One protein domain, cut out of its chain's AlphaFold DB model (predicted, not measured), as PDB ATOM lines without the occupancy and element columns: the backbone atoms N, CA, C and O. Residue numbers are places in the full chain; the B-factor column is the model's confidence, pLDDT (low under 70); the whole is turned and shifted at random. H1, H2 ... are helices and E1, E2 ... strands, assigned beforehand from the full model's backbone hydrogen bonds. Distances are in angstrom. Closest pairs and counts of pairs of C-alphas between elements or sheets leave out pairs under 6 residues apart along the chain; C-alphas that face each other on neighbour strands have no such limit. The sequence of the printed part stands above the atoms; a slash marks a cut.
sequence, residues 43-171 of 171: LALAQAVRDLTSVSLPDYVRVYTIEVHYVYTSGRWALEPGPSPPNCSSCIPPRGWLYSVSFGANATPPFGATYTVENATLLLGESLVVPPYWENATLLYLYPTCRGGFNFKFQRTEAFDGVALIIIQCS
ATOM      1  N   LEU A  43      40.494 -45.462 -17.445       79.25
ATOM      2  CA  LEU A  43      40.194 -45.663 -18.861       79.25
ATOM      3  C   LEU A  43      39.053 -44.762 -19.349       79.25
ATOM      4  O   LEU A  43      39.177 -44.144 -20.402       79.25
ATOM      5  N   ALA A  44      37.968 -44.660 -18.578       79.12
ATOM      6  CA  ALA A  44      36.843 -43.793 -18.927       79.12
ATOM      7  C   ALA A  44      37.270 -42.321 -18.918       79.12
ATOM      8  O   ALA A  44      36.880 -41.548 -19.788       79.12
ATOM      9  N   LEU A  45      38.137 -41.948 -17.974       80.00
ATOM     10  CA  LEU A  45      38.735 -40.627 -17.958       80.00
ATOM     11  C   LEU A  45      39.631 -40.378 -19.175       80.00
ATOM     12  O   LEU A  45      39.535 -39.324 -19.797       80.00
ATOM     13  N   ALA A  46      40.501 -41.330 -19.509       81.25
ATOM     14  CA  ALA A  46      41.386 -41.223 -20.660       81.25
ATOM     15  C   ALA A  46      40.592 -40.992 -21.953       81.25
ATOM     16  O   ALA A  46      40.957 -40.141 -22.760       81.25
ATOM     17  N   GLN A  47      39.481 -41.716 -22.114       81.25
ATOM     18  CA  GLN A  47      38.546 -41.531 -23.220       81.25
ATOM     19  C   GLN A  47      37.908 -40.142 -23.185       81.25
ATOM     20  O   GLN A  47      37.964 -39.429 -24.179       81.25
ATOM     21  N   ALA A  48      37.389 -39.706 -22.037       78.81
ATOM     22  CA  ALA A  48      36.739 -38.404 -21.941       78.81
ATOM     23  C   ALA A  48      37.688 -37.230 -22.244       78.81
ATOM     24  O   ALA A  48      37.305 -36.295 -22.944       78.81
ATOM     25  N   VAL A  49      38.937 -37.300 -21.767       78.75
ATOM     26  CA  VAL A  49      39.988 -36.320 -22.078       78.75
ATOM     27  C   VAL A  49      40.321 -36.327 -23.565       78.75
ATOM     28  O   VAL A  49      40.405 -35.259 -24.166       78.75
ATOM     29  N   ARG A  50      40.494 -37.515 -24.160       79.19
ATOM     30  CA  ARG A  50      40.764 -37.664 -25.595       79.19
ATOM     31  C   ARG A  50      39.637 -37.075 -26.441       79.19
ATOM     32  O   ARG A  50      39.910 -36.378 -27.409       79.19
ATOM     33  N   ASP A  51      38.395 -37.312 -26.043       79.31
ATOM     34  CA  ASP A  51      37.210 -36.847 -26.761       79.31
ATOM     35  C   ASP A  51      36.863 -35.380 -26.438       79.31
ATOM     36  O   ASP A  51      35.870 -34.853 -26.941       79.31
ATOM     37  N   LEU A  52      37.655 -34.714 -25.582       74.31
ATOM     38  CA  LEU A  52      37.405 -33.361 -25.067       74.31
ATOM     39  C   LEU A  52      35.988 -33.193 -24.493       74.31
ATOM     40  O   LEU A  52      35.376 -32.123 -24.562       74.31
ATOM     41  N   THR A  53      35.456 -34.262 -23.905       71.19
ATOM     42  CA  THR A  53      34.120 -34.293 -23.313       71.19
ATOM     43  C   THR A  53      34.171 -34.008 -21.816       71.19
ATOM     44  O   THR A  53      35.219 -34.046 -21.171       71.19
ATOM     45  N   SER A  54      33.018 -33.663 -21.240       66.19
ATOM     46  CA  SER A  54      32.912 -33.474 -19.795       66.19
ATOM     47  C   SER A  54      33.112 -34.793 -19.065       66.19
ATOM     48  O   SER A  54      32.456 -35.781 -19.402       66.19
ATOM     49  N   VAL A  55      33.899 -34.774 -17.998       69.44
ATOM     50  CA  VAL A  55      34.041 -35.917 -17.100       69.44
ATOM     51  C   VAL A  55      33.872 -35.478 -15.659       69.44
ATOM     52  O   VAL A  55      34.419 -34.470 -15.205       69.44
ATOM     53  N   SER A  56      33.063 -36.248 -14.944       67.62
ATOM     54  CA  SER A  56      32.917 -36.110 -13.506       67.62
ATOM     55  C   SER A  56      33.966 -36.993 -12.847       67.62
ATOM     56  O   SER A  56      33.942 -38.212 -13.035       67.62
ATOM     57  N   LEU A  57      34.908 -36.394 -12.116       66.69
ATOM     58  CA  LEU A  57      35.789 -37.161 -11.247       66.69
ATOM     59  C   LEU A  57      35.175 -37.210  -9.847       66.69
ATOM     60  O   LEU A  57      34.712 -36.187  -9.341       66.69
ATOM     61  N   PRO A  58      35.212 -38.374  -9.188       65.00
ATOM     62  CA  PRO A  58      34.908 -38.464  -7.770       65.00
ATOM     63  C   PRO A  58      35.805 -37.556  -6.912       65.00
ATOM     64  O   PRO A  58      36.996 -37.414  -7.190       65.00
ATOM     65  N   ASP A  59      35.279 -37.044  -5.795       67.88
ATOM     66  CA  ASP A  59      35.975 -36.073  -4.925       67.88
ATOM     67  C   ASP A  59      37.291 -36.570  -4.297       67.88
ATOM     68  O   ASP A  59      38.078 -35.809  -3.738       67.88
ATOM     69  N   TYR A  60      37.546 -37.876  -4.336       68.31
ATOM     70  CA  TYR A  60      38.768 -38.471  -3.798       68.31
ATOM     71  C   TYR A  60      39.932 -38.497  -4.800       68.31
ATOM     72  O   TYR A  60      41.029 -38.941  -4.450       68.31
ATOM     73  N   VAL A  61      39.706 -38.062  -6.037       73.50
ATOM     74  CA  VAL A  61      40.661 -38.154  -7.139       73.50
ATOM     75  C   VAL A  61      41.529 -36.916  -7.172       73.50
ATOM     76  O   VAL A  61      41.096 -35.849  -7.578       73.50
ATOM     77  N   ARG A  62      42.794 -37.036  -6.786       75.75
ATOM     78  CA  ARG A  62      43.685 -35.877  -6.823       75.75
ATOM     79  C   ARG A  62      44.079 -35.542  -8.258       75.75
ATOM     80  O   ARG A  62      44.426 -36.427  -9.039       75.75
ATOM     81  N   VAL A  63      44.034 -34.249  -8.565       79.81
ATOM     82  CA  VAL A  63      44.564 -33.668  -9.796       79.81
ATOM     83  C   VAL A  63      45.865 -32.963  -9.442       79.81
ATOM     84  O   VAL A  63      45.888 -32.103  -8.558       79.81
ATOM     85  N   TYR A  64      46.939 -33.331 -10.122       81.38
ATOM     86  CA  TYR A  64      48.246 -32.709  -9.997       81.38
ATOM     87  C   TYR A  64      48.593 -31.992 -11.296       81.38
ATOM     88  O   TYR A  64      48.344 -32.485 -12.394       81.38
ATOM     89  N   THR A  65      49.176 -30.809 -11.161       84.25
ATOM     90  CA  THR A  65      49.690 -30.025 -12.281       84.25
ATOM     91  C   THR A  65      51.201 -30.038 -12.226       84.25
ATOM     92  O   THR A  65      51.786 -29.687 -11.200       84.25
ATOM     93  N   ILE A  66      51.826 -30.436 -13.324       87.12
ATOM     94  CA  ILE A  66      53.273 -30.562 -13.434       87.12
ATOM     95  C   ILE A  66      53.735 -29.578 -14.484       87.12
ATOM     96  O   ILE A  66      53.306 -29.639 -15.634       87.12
ATOM     97  N   GLU A  67      54.582 -28.652 -14.061       89.00
ATOM     98  CA  GLU A  67      55.052 -27.575 -14.916       89.00
ATOM     99  C   GLU A  67      56.153 -28.088 -15.855       89.00
ATOM    100  O   GLU A  67      57.130 -28.707 -15.422       89.00
ATOM    101  N   VAL A  68      55.968 -27.854 -17.150       90.75
ATOM    102  CA  VAL A  68      56.785 -28.419 -18.228       90.75
ATOM    103  C   VAL A  68      56.954 -27.420 -19.367       90.75
ATOM    104  O   VAL A  68      56.212 -26.445 -19.475       90.75
ATOM    105  N   HIS A  69      57.889 -27.689 -20.264       91.12
ATOM    106  CA  HIS A  69      57.999 -26.998 -21.543       91.12
ATOM    107  C   HIS A  69      58.524 -27.938 -22.625       91.12
ATOM    108  O   HIS A  69      59.060 -29.006 -22.341       91.12
ATOM    109  N   TYR A  70      58.366 -27.538 -23.880       90.06
ATOM    110  CA  TYR A  70      58.970 -28.220 -25.013       90.06
ATOM    111  C   TYR A  70      60.310 -27.591 -25.373       90.06
ATOM    112  O   TYR A  70      60.410 -26.370 -25.445       90.06
ATOM    113  N   VAL A  71      61.303 -28.424 -25.682       90.38
ATOM    114  CA  VAL A  71      62.590 -28.025 -26.266       90.38
ATOM    115  C   VAL A  71      62.805 -28.804 -27.555       90.38
ATOM    116  O   VAL A  71      62.622 -30.024 -27.592       90.38
ATOM    117  N   TYR A  72      63.221 -28.126 -28.623       88.94
ATOM    118  CA  TYR A  72      63.667 -28.813 -29.832       88.94
ATOM    119  C   TYR A  72      65.129 -29.251 -29.686       88.94
ATOM    120  O   TYR A  72      66.041 -28.424 -29.704       88.94
ATOM    121  N   THR A  73      65.358 -30.558 -29.551       85.06
ATOM    122  CA  THR A  73      66.693 -31.159 -29.424       85.06
ATOM    123  C   THR A  73      66.821 -32.376 -30.329       85.06
ATOM    124  O   THR A  73      65.900 -33.179 -30.455       85.06
ATOM    125  N   SER A  74      67.975 -32.533 -30.983       86.06
ATOM    126  CA  SER A  74      68.265 -33.692 -31.847       86.06
ATOM    127  C   SER A  74      67.206 -33.946 -32.936       86.06
ATOM    128  O   SER A  74      66.879 -35.091 -33.237       86.06
ATOM    129  N   GLY A  75      66.641 -32.877 -33.509       85.69
ATOM    130  CA  GLY A  75      65.653 -32.966 -34.592       85.69
ATOM    131  C   GLY A  75      64.226 -33.317 -34.154       85.69
ATOM    132  O   GLY A  75      63.408 -33.667 -35.000       85.69
ATOM    133  N   ARG A  76      63.911 -33.249 -32.856       88.31
ATOM    134  CA  ARG A  76      62.578 -33.554 -32.319       88.31
ATOM    135  C   ARG A  76      62.203 -32.636 -31.160       88.31
ATOM    136  O   ARG A  76      63.068 -32.152 -30.433       88.31
ATOM    137  N   TRP A  77      60.901 -32.434 -30.974       88.12
ATOM    138  CA  TRP A  77      60.353 -31.790 -29.784       88.12
ATOM    139  C   TRP A  77      60.314 -32.788 -28.626       88.12
ATOM    140  O   TRP A  77      59.760 -33.884 -28.760       88.12
ATOM    141  N   ALA A  78      60.914 -32.395 -27.508       89.44
ATOM    142  CA  ALA A  78      60.974 -33.168 -26.278       89.44
ATOM    143  C   ALA A  78      60.399 -32.353 -25.120       89.44
ATOM    144  O   ALA A  78      60.637 -31.148 -25.030       89.44
ATOM    145  N   LEU A  79      59.628 -33.015 -24.259       91.19
ATOM    146  CA  LEU A  79      59.082 -32.405 -23.054       91.19
ATOM    147  C   LEU A  79      60.133 -32.432 -21.939       91.19
ATOM    148  O   LEU A  79      60.684 -33.494 -21.647       91.19
ATOM    149  N   GLU A  80      60.362 -31.291 -21.303       91.25
ATOM    150  CA  GLU A  80      61.330 -31.093 -20.224       91.25
ATOM    151  C   GLU A  80      60.647 -30.458 -18.999       91.25
ATOM    152  O   GLU A  80      59.667 -29.715 -19.145       91.25
ATOM    153  N   PRO A  81      61.129 -30.738 -17.775       91.75
ATOM    154  CA  PRO A  81      60.651 -30.068 -16.574       91.75
ATOM    155  C   PRO A  81      61.166 -28.628 -16.512       91.75
ATOM    156  O   PRO A  81      62.206 -28.292 -17.079       91.75
ATOM    157  N   GLY A  82      60.504 -27.786 -15.723       87.38
ATOM    158  CA  GLY A  82      60.999 -26.430 -15.486       87.38
ATOM    159  C   GLY A  82      60.438 -25.401 -16.475       87.38
ATOM    160  O   GLY A  82      59.734 -25.770 -17.421       87.38
ATOM    161  N   PRO A  83      60.703 -24.104 -16.234       89.69
ATOM    162  CA  PRO A  83      60.221 -23.047 -17.100       89.69
ATOM    163  C   PRO A  83      61.038 -23.065 -18.376       89.69
ATOM    164  O   PRO A  83      62.241 -23.343 -18.339       89.69
ATOM    165  N   SER A  84      60.427 -22.647 -19.479       89.12
ATOM    166  CA  SER A  84      61.185 -22.358 -20.689       89.12
ATOM    167  C   SER A  84      62.269 -21.317 -20.382       89.12
ATOM    168  O   SER A  84      61.946 -20.231 -19.876       89.12
ATOM    169  N   PRO A  85      63.553 -21.601 -20.677       87.31
ATOM    170  CA  PRO A  85      64.633 -20.661 -20.426       87.31
ATOM    171  C   PRO A  85      64.414 -19.344 -21.190       87.31
ATOM    172  O   PRO A  85      64.067 -19.389 -22.372       87.31
ATOM    173  N   PRO A  86      64.697 -18.167 -20.594       84.56
ATOM    174  CA  PRO A  86      64.383 -16.864 -21.200       84.56
ATOM    175  C   PRO A  86      64.987 -16.615 -22.590       84.56
ATOM    176  O   PRO A  86      64.460 -15.800 -23.348       84.56
ATOM    177  N   ASN A  87      66.093 -17.298 -22.901       83.94
ATOM    178  CA  ASN A  87      66.873 -17.145 -24.132       83.94
ATOM    179  C   ASN A  87      66.757 -18.367 -25.061       83.94
ATOM    180  O   ASN A  87      67.592 -18.547 -25.946       83.94
ATOM    181  N   CYS A  88      65.768 -19.236 -24.847       84.19
ATOM    182  CA  CYS A  88      65.583 -20.421 -25.670       84.19
ATOM    183  C   CYS A  88      64.737 -20.099 -26.911       84.19
ATOM    184  O   CYS A  88      63.513 -20.032 -26.844       84.19
ATOM    185  N   SER A  89      65.392 -19.922 -28.061       83.81
ATOM    186  CA  SER A  89      64.722 -19.659 -29.346       83.81
ATOM    187  C   SER A  89      63.935 -20.853 -29.893       83.81
ATOM    188  O   SER A  89      63.134 -20.693 -30.809       83.81
ATOM    189  N   SER A  90      64.169 -22.044 -29.345       88.44
ATOM    190  CA  SER A  90      63.557 -23.303 -29.758       88.44
ATOM    191  C   SER A  90      62.721 -23.945 -28.651       88.44
ATOM    192  O   SER A  90      62.541 -25.161 -28.667       88.44
ATOM    193  N   CYS A  91      62.250 -23.157 -27.680       87.88
ATOM    194  CA  CYS A  91      61.375 -23.632 -26.613       87.88
ATOM    195  C   CYS A  91      59.926 -23.210 -26.843       87.88
ATOM    196  O   CYS A  91      59.667 -22.138 -27.389       87.88
ATOM    197  N   ILE A  92      58.983 -24.036 -26.383       86.75
ATOM    198  CA  ILE A  92      57.551 -23.726 -26.407       86.75
ATOM    199  C   ILE A  92      56.941 -23.965 -25.008       86.75
ATOM    200  O   ILE A  92      57.048 -25.080 -24.493       86.75
ATOM    201  N   PRO A  93      56.285 -22.955 -24.395       81.94
ATOM    202  CA  PRO A  93      56.199 -21.572 -24.858       81.94
ATOM    203  C   PRO A  93      57.591 -20.925 -24.851       81.94
ATOM    204  O   PRO A  93      58.457 -21.374 -24.104       81.94
ATOM    205  N   PRO A  94      57.839 -19.855 -25.614       82.06
ATOM    206  CA  PRO A  94      59.138 -19.175 -25.593       82.06
ATOM    207  C   PRO A  94      59.499 -18.616 -24.209       82.06
ATOM    208  O   PRO A  94      60.671 -18.456 -23.875       82.06
ATOM    209  N   ARG A  95      58.486 -18.318 -23.382       82.50
ATOM    210  CA  ARG A  95      58.625 -17.910 -21.979       82.50
ATOM    211  C   ARG A  95      57.486 -18.482 -21.143       82.50
ATOM    212  O   ARG A  95      56.333 -18.423 -21.558       82.50
ATOM    213  N   GLY A  96      57.801 -18.949 -19.938       85.38
ATOM    214  CA  GLY A  96      56.813 -19.448 -18.980       85.38
ATOM    215  C   GLY A  96      56.713 -20.969 -18.972       85.38
ATOM    216  O   GLY A  96      57.721 -21.652 -19.137       85.38
ATOM    217  N   TRP A  97      55.502 -21.472 -18.745       86.25
ATOM    218  CA  TRP A  97      55.238 -22.881 -18.468       86.25
ATOM    219  C   TRP A  97      54.045 -23.379 -19.274       86.25
ATOM    220  O   TRP A  97      53.043 -22.678 -19.420       86.25
ATOM    221  N   LEU A  98      54.140 -24.619 -19.736       87.62
ATOM    222  CA  LEU A  98      52.987 -25.477 -19.967       87.62
ATOM    223  C   LEU A  98      52.728 -26.288 -18.698       87.62
ATOM    224  O   LEU A  98      53.593 -26.427 -17.833       87.62
ATOM    225  N   TYR A  99      51.547 -26.885 -18.622       86.44
ATOM    226  CA  TYR A  99      51.212 -27.824 -17.564       86.44
ATOM    227  C   TYR A  99      50.851 -29.166 -18.185       86.44
ATOM    228  O   TYR A  99      49.994 -29.248 -19.063       86.44
ATOM    229  N   SER A 100      51.505 -30.224 -17.718       88.31
ATOM    230  CA  SER A 100      50.973 -31.570 -17.846       88.31
ATOM    231  C   SER A 100      50.065 -31.835 -16.659       88.31
ATOM    232  O   SER A 100      50.420 -31.545 -15.516       88.31
ATOM    233  N   VAL A 101      48.904 -32.419 -16.920       86.88
ATOM    234  CA  VAL A 101      47.943 -32.755 -15.868       86.88
ATOM    235  C   VAL A 101      48.083 -34.231 -15.542       86.88
ATOM    236  O   VAL A 101      48.140 -35.049 -16.458       86.88
ATOM    237  N   SER A 102      48.148 -34.592 -14.264       85.94
ATOM    238  CA  SER A 102      48.034 -35.982 -13.837       85.94
ATOM    239  C   SER A 102      46.870 -36.195 -12.878       85.94
ATOM    240  O   SER A 102      46.573 -35.366 -12.020       85.94
ATOM    241  N   PHE A 103      46.170 -37.306 -13.067       82.56
ATOM    242  CA  PHE A 103      45.004 -37.705 -12.292       82.56
ATOM    243  C   PHE A 103      45.316 -38.994 -11.540       82.56
ATOM    244  O   PHE A 103      45.794 -39.950 -12.151       82.56
ATOM    245  N   GLY A 104      44.993 -39.047 -10.248       80.69
ATOM    246  CA  GLY A 104      45.262 -40.213  -9.405       80.69
ATOM    247  C   GLY A 104      46.458 -39.980  -8.487       80.69
ATOM    248  O   GLY A 104      46.426 -39.056  -7.675       80.69
ATOM    249  N   ALA A 105      47.484 -40.831  -8.553       76.62
ATOM    250  CA  ALA A 105      48.736 -40.587  -7.838       76.62
ATOM    251  C   ALA A 105      49.575 -39.484  -8.529       76.62
ATOM    252  O   ALA A 105      49.291 -39.064  -9.650       76.62
ATOM    253  N   ASN A 106      50.589 -38.955  -7.834       81.56
ATOM    254  CA  ASN A 106      51.462 -37.907  -8.377       81.56
ATOM    255  C   ASN A 106      52.428 -38.512  -9.410       81.56
ATOM    256  O   ASN A 106      53.534 -38.920  -9.056       81.56
ATOM    257  N   ALA A 107      51.984 -38.623 -10.663       82.25
ATOM    258  CA  ALA A 107      52.792 -39.150 -11.757       82.25
ATOM    259  C   ALA A 107      53.390 -38.037 -12.608       82.25
ATOM    260  O   ALA A 107      52.677 -37.133 -13.039       82.25
ATOM    261  N   THR A 108      54.681 -38.167 -12.896       84.94
ATOM    262  CA  THR A 108      55.448 -37.259 -13.749       84.94
ATOM    263  C   THR A 108      55.362 -37.686 -15.215       84.94
ATOM    264  O   THR A 108      55.422 -38.889 -15.488       84.94
ATOM    265  N   PRO A 109      55.253 -36.748 -16.173       86.50
ATOM    266  CA  PRO A 109      55.352 -37.082 -17.588       86.50
ATOM    267  C   PRO A 109      56.703 -37.730 -17.889       86.50
ATOM    268  O   PRO A 109      57.717 -37.299 -17.334       86.50
ATOM    269  N   PRO A 110      56.764 -38.732 -18.780       87.69
ATOM    270  CA  PRO A 110      58.043 -39.217 -19.266       87.69
ATOM    271  C   PRO A 110      58.734 -38.117 -20.085       87.69
ATOM    272  O   PRO A 110      58.372 -37.835 -21.229       87.69
ATOM    273  N   PHE A 111      59.716 -37.457 -19.474       90.56
ATOM    274  CA  PHE A 111      60.531 -36.439 -20.134       90.56
ATOM    275  C   PHE A 111      61.367 -37.044 -21.263       90.56
ATOM    276  O   PHE A 111      61.673 -38.240 -21.264       90.56
ATOM    277  N   GLY A 112      61.704 -36.229 -22.260       87.19
ATOM    278  CA  GLY A 112      62.432 -36.687 -23.447       87.19
ATOM    279  C   GLY A 112      61.585 -37.465 -24.465       87.19
ATOM    280  O   GLY A 112      62.072 -37.768 -25.557       87.19
ATOM    281  N   ALA A 113      60.326 -37.780 -24.143       85.50
ATOM    282  CA  ALA A 113      59.392 -38.411 -25.067       85.50
ATOM    283  C   ALA A 113      58.726 -37.383 -25.996       85.50
ATOM    284  O   ALA A 113      58.563 -36.209 -25.654       85.50
ATOM    285  N   THR A 114      58.316 -37.855 -27.175       85.12
ATOM    286  CA  THR A 114      57.509 -37.087 -28.128       85.12
ATOM    287  C   THR A 114      56.050 -37.516 -28.022       85.12
ATOM    288  O   THR A 114      55.748 -38.713 -28.030       85.12
ATOM    289  N   TYR A 115      55.156 -36.529 -27.961       86.88
ATOM    290  CA  TYR A 115      53.721 -36.741 -27.818       86.88
ATOM    291  C   TYR A 115      52.959 -36.281 -29.060       86.88
ATOM    292  O   TYR A 115      53.175 -35.187 -29.588       86.88
ATOM    293  N   THR A 116      52.043 -37.131 -29.500       85.31
ATOM    294  CA  THR A 116      51.062 -36.920 -30.561       85.31
ATOM    295  C   THR A 116      49.669 -37.120 -29.979       85.31
ATOM    296  O   THR A 116      49.516 -37.656 -28.883       85.31
ATOM    297  N   VAL A 117      48.632 -36.738 -30.722       82.19
ATOM    298  CA  VAL A 117      47.237 -36.994 -30.326       82.19
ATOM    299  C   VAL A 117      46.962 -38.467 -29.968       82.19
ATOM    300  O   VAL A 117      46.186 -38.756 -29.059       82.19
ATOM    301  N   GLU A 118      47.650 -39.419 -30.609       80.88
ATOM    302  CA  GLU A 118      47.454 -40.855 -30.372       80.88
ATOM    303  C   GLU A 118      47.931 -41.301 -28.979       80.88
ATOM    304  O   GLU A 118      47.304 -42.165 -28.357       80.88
ATOM    305  N   ASN A 119      49.008 -40.692 -28.468       80.62
ATOM    306  CA  ASN A 119      49.623 -41.016 -27.176       80.62
ATOM    307  C   ASN A 119      49.626 -39.836 -26.179       80.62
ATOM    308  O   ASN A 119      50.337 -39.875 -25.176       80.62
ATOM    309  N   ALA A 120      48.785 -38.827 -26.410       83.06
ATOM    310  CA  ALA A 120      48.569 -37.643 -25.572       83.06
ATOM    311  C   ALA A 120      47.955 -37.937 -24.193       83.06
ATOM    312  O   ALA A 120      47.576 -37.040 -23.447       83.06
ATOM    313  N   THR A 121      47.761 -39.207 -23.862       88.12
ATOM    314  CA  THR A 121      47.113 -39.661 -22.640       88.12
ATOM    315  C   THR A 121      47.761 -40.982 -22.261       88.12
ATOM    316  O   THR A 121      47.654 -41.964 -22.995       88.12
ATOM    317  N   LEU A 122      48.483 -40.994 -21.145       87.25
ATOM    318  CA  LEU A 122      49.312 -42.115 -20.716       87.25
ATOM    319  C   LEU A 122      48.859 -42.659 -19.368       87.25
ATOM    320  O   LEU A 122      48.642 -41.904 -18.426       87.25
ATOM    321  N   LEU A 123      48.798 -43.983 -19.260       87.81
ATOM    322  CA  LEU A 123      48.575 -44.676 -17.996       87.81
ATOM    323  C   LEU A 123      49.925 -45.072 -17.396       87.81
ATOM    324  O   LEU A 123      50.649 -45.885 -17.968       87.81
ATOM    325  N   LEU A 124      50.261 -44.485 -16.248       84.81
ATOM    326  CA  LEU A 124      51.491 -44.731 -15.500       84.81
ATOM    327  C   LEU A 124      51.125 -45.276 -14.116       84.81
ATOM    328  O   LEU A 124      50.880 -44.521 -13.174       84.81
ATOM    329  N   GLY A 125      51.052 -46.604 -14.005       82.38
ATOM    330  CA  GLY A 125      50.590 -47.270 -12.787       82.38
ATOM    331  C   GLY A 125      49.158 -46.854 -12.434       82.38
ATOM    332  O   GLY A 125      48.246 -47.035 -13.233       82.38
ATOM    333  N   GLU A 126      48.976 -46.264 -11.252       81.75
ATOM    334  CA  GLU A 126      47.681 -45.785 -10.737       81.75
ATOM    335  C   GLU A 126      47.345 -44.342 -11.155       81.75
ATOM    336  O   GLU A 126      46.504 -43.683 -10.542       81.75
ATOM    337  N   SER A 127      48.038 -43.804 -12.163       85.62
ATOM    338  CA  SER A 127      47.855 -42.420 -12.601       85.62
ATOM    339  C   SER A 127      47.634 -42.316 -14.098       85.62
ATOM    340  O   SER A 127      48.239 -43.042 -14.885       85.62
ATOM    341  N   LEU A 128      46.813 -41.348 -14.490       87.75
ATOM    342  CA  LEU A 128      46.694 -40.898 -15.867       87.75
ATOM    343  C   LEU A 128      47.477 -39.602 -16.025       87.75
ATOM    344  O   LEU A 128      47.207 -38.657 -15.296       87.75
ATOM    345  N   VAL A 129      48.395 -39.531 -16.980       89.50
ATOM    346  CA  VAL A 129      49.129 -38.311 -17.326       89.50
ATOM    347  C   VAL A 129      48.682 -37.823 -18.693       89.50
ATOM    348  O   VAL A 129      48.636 -38.589 -19.654       89.50
ATOM    349  N   VAL A 130      48.374 -36.536 -18.776       90.00
ATOM    350  CA  VAL A 130      47.927 -35.855 -19.986       90.00
ATOM    351  C   VAL A 130      48.890 -34.704 -20.284       90.00
ATOM    352  O   VAL A 130      48.742 -33.608 -19.728       90.00
ATOM    353  N   PRO A 131      49.932 -34.966 -21.089       90.56
ATOM    354  CA  PRO A 131      50.894 -33.957 -21.499       90.56
ATOM    355  C   PRO A 131      50.362 -33.094 -22.652       90.56
ATOM    356  O   PRO A 131      49.468 -33.516 -23.389       90.56
ATOM    357  N   PRO A 132      50.944 -31.903 -22.863       89.69
ATOM    358  CA  PRO A 132      50.771 -31.146 -24.099       89.69
ATOM    359  C   PRO A 132      51.176 -31.977 -25.330       89.69
ATOM    360  O   PRO A 132      52.201 -32.658 -25.291       89.69
ATOM    361  N   TYR A 133      50.431 -31.904 -26.432       89.19
ATOM    362  CA  TYR A 133      50.650 -32.731 -27.628       89.19
ATOM    363  C   TYR A 133      50.381 -31.974 -28.930       89.19
ATOM    364  O   TYR A 133      49.702 -30.953 -28.942       89.19
ATOM    365  N   TRP A 134      50.909 -32.484 -30.043       85.50
ATOM    366  CA  TRP A 134      50.704 -31.889 -31.364       85.50
ATOM    367  C   TRP A 134      49.511 -32.510 -32.097       85.50
ATOM    368  O   TRP A 134      49.419 -33.734 -32.220       85.50
ATOM    369  N   GLU A 135      48.654 -31.658 -32.658       83.69
ATOM    370  CA  GLU A 135      47.594 -32.014 -33.602       83.69
ATOM    371  C   GLU A 135      47.671 -31.083 -34.818       83.69
ATOM    372  O   GLU A 135      47.607 -29.865 -34.676       83.69
ATOM    373  N   ASN A 136      47.841 -31.633 -36.025       83.75
ATOM    374  CA  ASN A 136      47.903 -30.855 -37.274       83.75
ATOM    375  C   ASN A 136      48.850 -29.633 -37.207       83.75
ATOM    376  O   ASN A 136      48.483 -28.529 -37.602       83.75
ATOM    377  N   ALA A 137      50.062 -29.827 -36.669       80.25
ATOM    378  CA  ALA A 137      51.066 -28.775 -36.439       80.25
ATOM    379  C   ALA A 137      50.652 -27.657 -35.458       80.25
ATOM    380  O   ALA A 137      51.353 -26.655 -35.337       80.25
ATOM    381  N   THR A 138      49.563 -27.843 -34.716       84.38
ATOM    382  CA  THR A 138      49.163 -26.990 -33.596       84.38
ATOM    383  C   THR A 138      49.515 -27.699 -32.296       84.38
ATOM    384  O   THR A 138      49.174 -28.869 -32.110       84.38
ATOM    385  N   LEU A 139      50.210 -27.010 -31.393       86.50
ATOM    386  CA  LEU A 139      50.441 -27.537 -30.056       86.50
ATOM    387  C   LEU A 139      49.182 -27.318 -29.212       86.50
ATOM    388  O   LEU A 139      48.778 -26.177 -29.009       86.50
ATOM    389  N   LEU A 140      48.597 -28.396 -28.703       85.75
ATOM    390  CA  LEU A 140      47.477 -28.377 -27.772       85.75
ATOM    391  C   LEU A 140      47.970 -28.669 -26.357       85.75
ATOM    392  O   LEU A 140      48.708 -29.629 -26.130       85.75
ATOM    393  N   TYR A 141      47.544 -27.871 -25.382       84.50
ATOM    394  CA  TYR A 141      47.764 -28.182 -23.969       84.50
ATOM    395  C   TYR A 141      46.541 -27.898 -23.120       84.50
ATOM    396  O   TYR A 141      45.736 -27.027 -23.432       84.50
ATOM    397  N   LEU A 142      46.433 -28.616 -22.009       79.94
ATOM    398  CA  LEU A 142      45.333 -28.474 -21.068       79.94
ATOM    399  C   LEU A 142      45.700 -27.472 -19.983       79.94
ATOM    400  O   LEU A 142      46.715 -27.618 -19.305       79.94
ATOM    401  N   TYR A 143      44.848 -26.469 -19.807       77.50
ATOM    402  CA  TYR A 143      44.976 -25.479 -18.751       77.50
ATOM    403  C   TYR A 143      43.863 -25.684 -17.718       77.50
ATOM    404  O   TYR A 143      42.734 -25.221 -17.926       77.50
ATOM    405  N   PRO A 144      44.134 -26.409 -16.618       71.00
ATOM    406  CA  PRO A 144      43.144 -26.587 -15.569       71.00
ATOM    407  C   PRO A 144      42.997 -25.285 -14.774       71.00
ATOM    408  O   PRO A 144      43.951 -24.816 -14.158       71.00
ATOM    409  N   THR A 145      41.792 -24.716 -14.719       67.69
ATOM    410  CA  THR A 145      41.530 -23.502 -13.916       67.69
ATOM    411  C   THR A 145      41.033 -23.816 -12.502       67.69
ATOM    412  O   THR A 145      40.487 -22.950 -11.820       67.69
ATOM    413  N   CYS A 146      41.157 -25.064 -12.058       61.38
ATOM    414  CA  CYS A 146      40.544 -25.532 -10.823       61.38
ATOM    415  C   CYS A 146      41.531 -25.555  -9.661       61.38
ATOM    416  O   CYS A 146      42.539 -26.258  -9.700       61.38
ATOM    417  N   ARG A 147      41.184 -24.883  -8.560       52.62
ATOM    418  CA  ARG A 147      41.856 -25.085  -7.273       52.62
ATOM    419  C   ARG A 147      41.116 -26.182  -6.500       52.62
ATOM    420  O   ARG A 147      40.191 -25.889  -5.755       52.62
ATOM    421  N   GLY A 148      41.500 -27.440  -6.720       53.25
ATOM    422  CA  GLY A 148      40.965 -28.595  -5.979       53.25
ATOM    423  C   GLY A 148      39.559 -29.067  -6.378       53.25
ATOM    424  O   GLY A 148      38.878 -29.652  -5.546       53.25
ATOM    425  N   GLY A 149      39.112 -28.798  -7.609       52.38
ATOM    426  CA  GLY A 149      37.838 -29.305  -8.134       52.38
ATOM    427  C   GLY A 149      38.014 -30.582  -8.960       52.38
ATOM    428  O   GLY A 149      39.046 -30.764  -9.607       52.38
ATOM    429  N   PHE A 150      36.999 -31.447  -8.922       59.19
ATOM    430  CA  PHE A 150      37.040 -32.807  -9.472       59.19
ATOM    431  C   PHE A 150      36.116 -32.992 -10.687       59.19
ATOM    432  O   PHE A 150      36.308 -33.893 -11.487       59.19
ATOM    433  N   ASN A 151      35.158 -32.102 -10.928       63.69
ATOM    434  CA  ASN A 151      34.356 -32.141 -12.152       63.69
ATOM    435  C   ASN A 151      34.943 -31.182 -13.162       63.69
ATOM    436  O   ASN A 151      35.046 -30.001 -12.851       63.69
ATOM    437  N   PHE A 152      35.311 -31.655 -14.348       67.88
ATOM    438  CA  PHE A 152      35.980 -30.806 -15.315       67.88
ATOM    439  C   PHE A 152      35.307 -30.880 -16.683       67.88
ATOM    440  O   PHE A 152      34.936 -31.946 -17.181       67.88
ATOM    441  N   LYS A 153      35.091 -29.706 -17.279       71.38
ATOM    442  CA  LYS A 153      34.392 -29.555 -18.551       71.38
ATOM    443  C   LYS A 153      35.205 -28.671 -19.482       71.38
ATOM    444  O   LYS A 153      35.644 -27.587 -19.087       71.38
ATOM    445  N   PHE A 154      35.375 -29.133 -20.723       75.12
ATOM    446  CA  PHE A 154      35.910 -28.302 -21.794       75.12
ATOM    447  C   PHE A 154      35.087 -27.019 -21.903       75.12
ATOM    448  O   PHE A 154      33.858 -27.067 -22.014       75.12
ATOM    449  N   GLN A 155      35.765 -25.877 -21.858       77.94
ATOM    450  CA  GLN A 155      35.113 -24.584 -21.974       77.94
ATOM    451  C   GLN A 155      35.353 -23.965 -23.346       77.94
ATOM    452  O   GLN A 155      34.399 -23.618 -24.040       77.94
ATOM    453  N   ARG A 156      36.624 -23.770 -23.703       78.00
ATOM    454  CA  ARG A 156      37.039 -23.110 -24.941       78.00
ATOM    455  C   ARG A 156      38.514 -23.365 -25.227       78.00
ATOM    456  O   ARG A 156      39.268 -23.725 -24.324       78.00
ATOM    457  N   THR A 157      38.906 -23.086 -26.464       82.19
ATOM    458  CA  THR A 157      40.308 -23.033 -26.876       82.19
ATOM    459  C   THR A 157      40.745 -21.579 -27.022       82.19
ATOM    460  O   THR A 157      40.050 -20.793 -27.666       82.19
ATOM    461  N   GLU A 158      41.883 -21.213 -26.441       82.06
ATOM    462  CA  GLU A 158      42.518 -19.904 -26.634       82.06
ATOM    463  C   GLU A 158      43.843 -20.053 -27.382       82.06
ATOM    464  O   GLU A 158      44.469 -21.104 -27.329       82.06
ATOM    465  N   ALA A 159      44.275 -19.013 -28.092       80.00
ATOM    466  CA  ALA A 159      45.592 -18.988 -28.718       80.00
ATOM    467  C   ALA A 159      46.565 -18.192 -27.843       80.00
ATOM    468  O   ALA A 159      46.290 -17.050 -27.477       80.00
ATOM    469  N   PHE A 160      47.720 -18.775 -27.556       70.50
ATOM    470  CA  PHE A 160      48.832 -18.138 -26.865       70.50
ATOM    471  C   PHE A 160      50.107 -18.428 -27.643       70.50
ATOM    472  O   PHE A 160      50.644 -19.529 -27.578       70.50
ATOM    473  N   ASP A 161      50.570 -17.445 -28.410       70.62
ATOM    474  CA  ASP A 161      51.870 -17.495 -29.091       70.62
ATOM    475  C   ASP A 161      52.098 -18.782 -29.923       70.62
ATOM    476  O   ASP A 161      53.076 -19.505 -29.756       70.62
ATOM    477  N   GLY A 162      51.128 -19.122 -30.783       69.44
ATOM    478  CA  GLY A 162      51.177 -20.330 -31.626       69.44
ATOM    479  C   GLY A 162      50.784 -21.631 -30.916       69.44
ATOM    480  O   GLY A 162      50.791 -22.695 -31.534       69.44
ATOM    481  N   VAL A 163      50.400 -21.549 -29.644       79.25
ATOM    482  CA  VAL A 163      49.910 -22.669 -28.845       79.25
ATOM    483  C   VAL A 163      48.406 -22.533 -28.621       79.25
ATOM    484  O   VAL A 163      47.917 -21.451 -28.308       79.25
ATOM    485  N   ALA A 164      47.662 -23.622 -28.766       82.75
ATOM    486  CA  ALA A 164      46.241 -23.687 -28.468       82.75
ATOM    487  C   ALA A 164      46.018 -24.231 -27.043       82.75
ATOM    488  O   ALA A 164      46.382 -25.363 -26.722       82.75
ATOM    489  N   LEU A 165      45.422 -23.414 -26.172       80.25
ATOM    490  CA  LEU A 165      45.158 -23.754 -24.772       80.25
ATOM    491  C   LEU A 165      43.739 -24.264 -24.681       80.25
ATOM    492  O   LEU A 165      42.790 -23.519 -24.908       80.25
ATOM    493  N   ILE A 166      43.604 -25.519 -24.298       80.62
ATOM    494  CA  ILE A 166      42.346 -26.154 -23.962       80.62
ATOM    495  C   ILE A 166      42.033 -25.767 -22.520       80.62
ATOM    496  O   ILE A 166      42.596 -26.317 -21.568       80.62
ATOM    497  N   ILE A 167      41.147 -24.790 -22.359       77.44
ATOM    498  CA  ILE A 167      40.731 -24.322 -21.041       77.44
ATOM    499  C   ILE A 167      39.665 -25.263 -20.508       77.44
ATOM    500  O   ILE A 167      38.613 -25.474 -21.125       77.44
ATOM    501  N   ILE A 168      39.943 -25.795 -19.324       75.00
ATOM    502  CA  ILE A 168      39.025 -26.654 -18.599       75.00
ATOM    503  C   ILE A 168      38.594 -25.948 -17.322       75.00
ATOM    504  O   ILE A 168      39.428 -25.596 -16.484       75.00
ATOM    505  N   GLN A 169      37.279 -25.800 -17.171       70.81
ATOM    506  CA  GLN A 169      36.663 -25.204 -15.996       70.81
ATOM    507  C   GLN A 169      35.979 -26.277 -15.145       70.81
ATOM    508  O   GLN A 169      35.436 -27.254 -15.670       70.81
ATOM    509  N   CYS A 170      35.980 -26.058 -13.831       65.44
ATOM    510  CA  CYS A 170      35.189 -26.856 -12.912       65.44
ATOM    511  C   CYS A 170      33.733 -26.399 -12.846       65.44
ATOM    512  O   CYS A 170      33.451 -25.199 -12.909       65.44
ATOM    513  N   SER A 171      32.835 -27.372 -12.709       58.69
ATOM    514  CA  SER A 171      31.407 -27.176 -12.436       58.69
ATOM    515  C   SER A 171      31.071 -27.504 -10.993       58.69
ATOM    516  O   SER A 171      31.518 -28.593 -10.557       58.69
TER     517      SER A 171
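Overview. This is residues 43 to 171 of the 171 residues of the protein "Predicted membrane component of Type II/IV secretion system" of Thermoproteus tenax (strain ATCC 35583 / DSM 2078 / JCM 9277 / NBRC 100435 / Kra 1) (UniProt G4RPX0). Two strongly twisted sheets make a sandwich, only partly face to face: a five-strand sheet, curled like part of a barrel, meets a four-strand sheet chiefly through E3 and E7, while E8 and E9 extend beyond that meeting. One short helix, H1, lies over E5 of the curled sheet, and E5 runs on into E6, where the chain changes sheets. The printed part has 129 residues, with one named helix and then nine named strands, and is mostly strand. The curled sheet has the order E2, E1, E3, E5, E4, antiparallel throughout; the other, E6, E7, E9, E8, is mixed. The whole is compact, with a radius of gyration of the C-alphas of 14.0 A and spans of 41 by 30 by 26 A.

Along the chain. Find C-alpha 63 at (44.564, -33.668, -9.796); from there E1, the longest strand by residues, runs 29.7 A to residue 73. Beside it look for E2, residues 76 to 81, and E3, residues 98 to 104, 19.7 A long; then come E5, residues 127 to 130, and E4, residues 122 to 124. In the other sheet find E6, residues 133 to 135, E7, residues 138 to 144, 19.0 A, E9, residues 163 to 170, 22.1 A, and E8, residues 151 to 160, 24.9 A, which bends by 60 degrees at residue 156. H1, residues 43 to 50, begins at C-alpha 43, (40.194, -45.663, -18.861); E9 ends at C-alpha 170, (35.189, -26.856, -12.912).

Arrangement. Start at E1, whose pairing is staggered: residues 63 to 68 pair with E3, N 66 and O 100 being 2.8 A apart, and residues 68 to 73 with E2, in a hairpin with N 71 and O 78 at 2.9 A. Next, N 103 of E3 and O 128 of E5 are 2.8 A apart, as are N 122 and O 129 in the hairpin E4 and E5. Across the sandwich, the closest C-alphas of E3 and E7 are those of Tyr 99 and Tyr 143, 6.8 A apart. There, parallel E7 and E9 have N 166 and O 141 at 2.8 A; the hairpins E6 and E7, and E8 and E9, have N 133 and O 140, and N 158 and O 165, both at 2.9 A. H1 runs along E5, at 9 degrees on the local plane; every O i to N i+4 pair in H1 is within hydrogen-bond range. H1 only grazes the other sheet, with residues 48 to 49.

Size, cuts and confidence. Look to Ser 74 and Ser 171 for the C-alphas farthest apart, 42.2 A. The printed part has no cut; its long links are H1 to E1, E2 to E3 and E3 to E4. Mean pLDDT of the printed part is 80.7, and residues 54 to 60, 145 to 152, 162 and 170 to 171 are under 70.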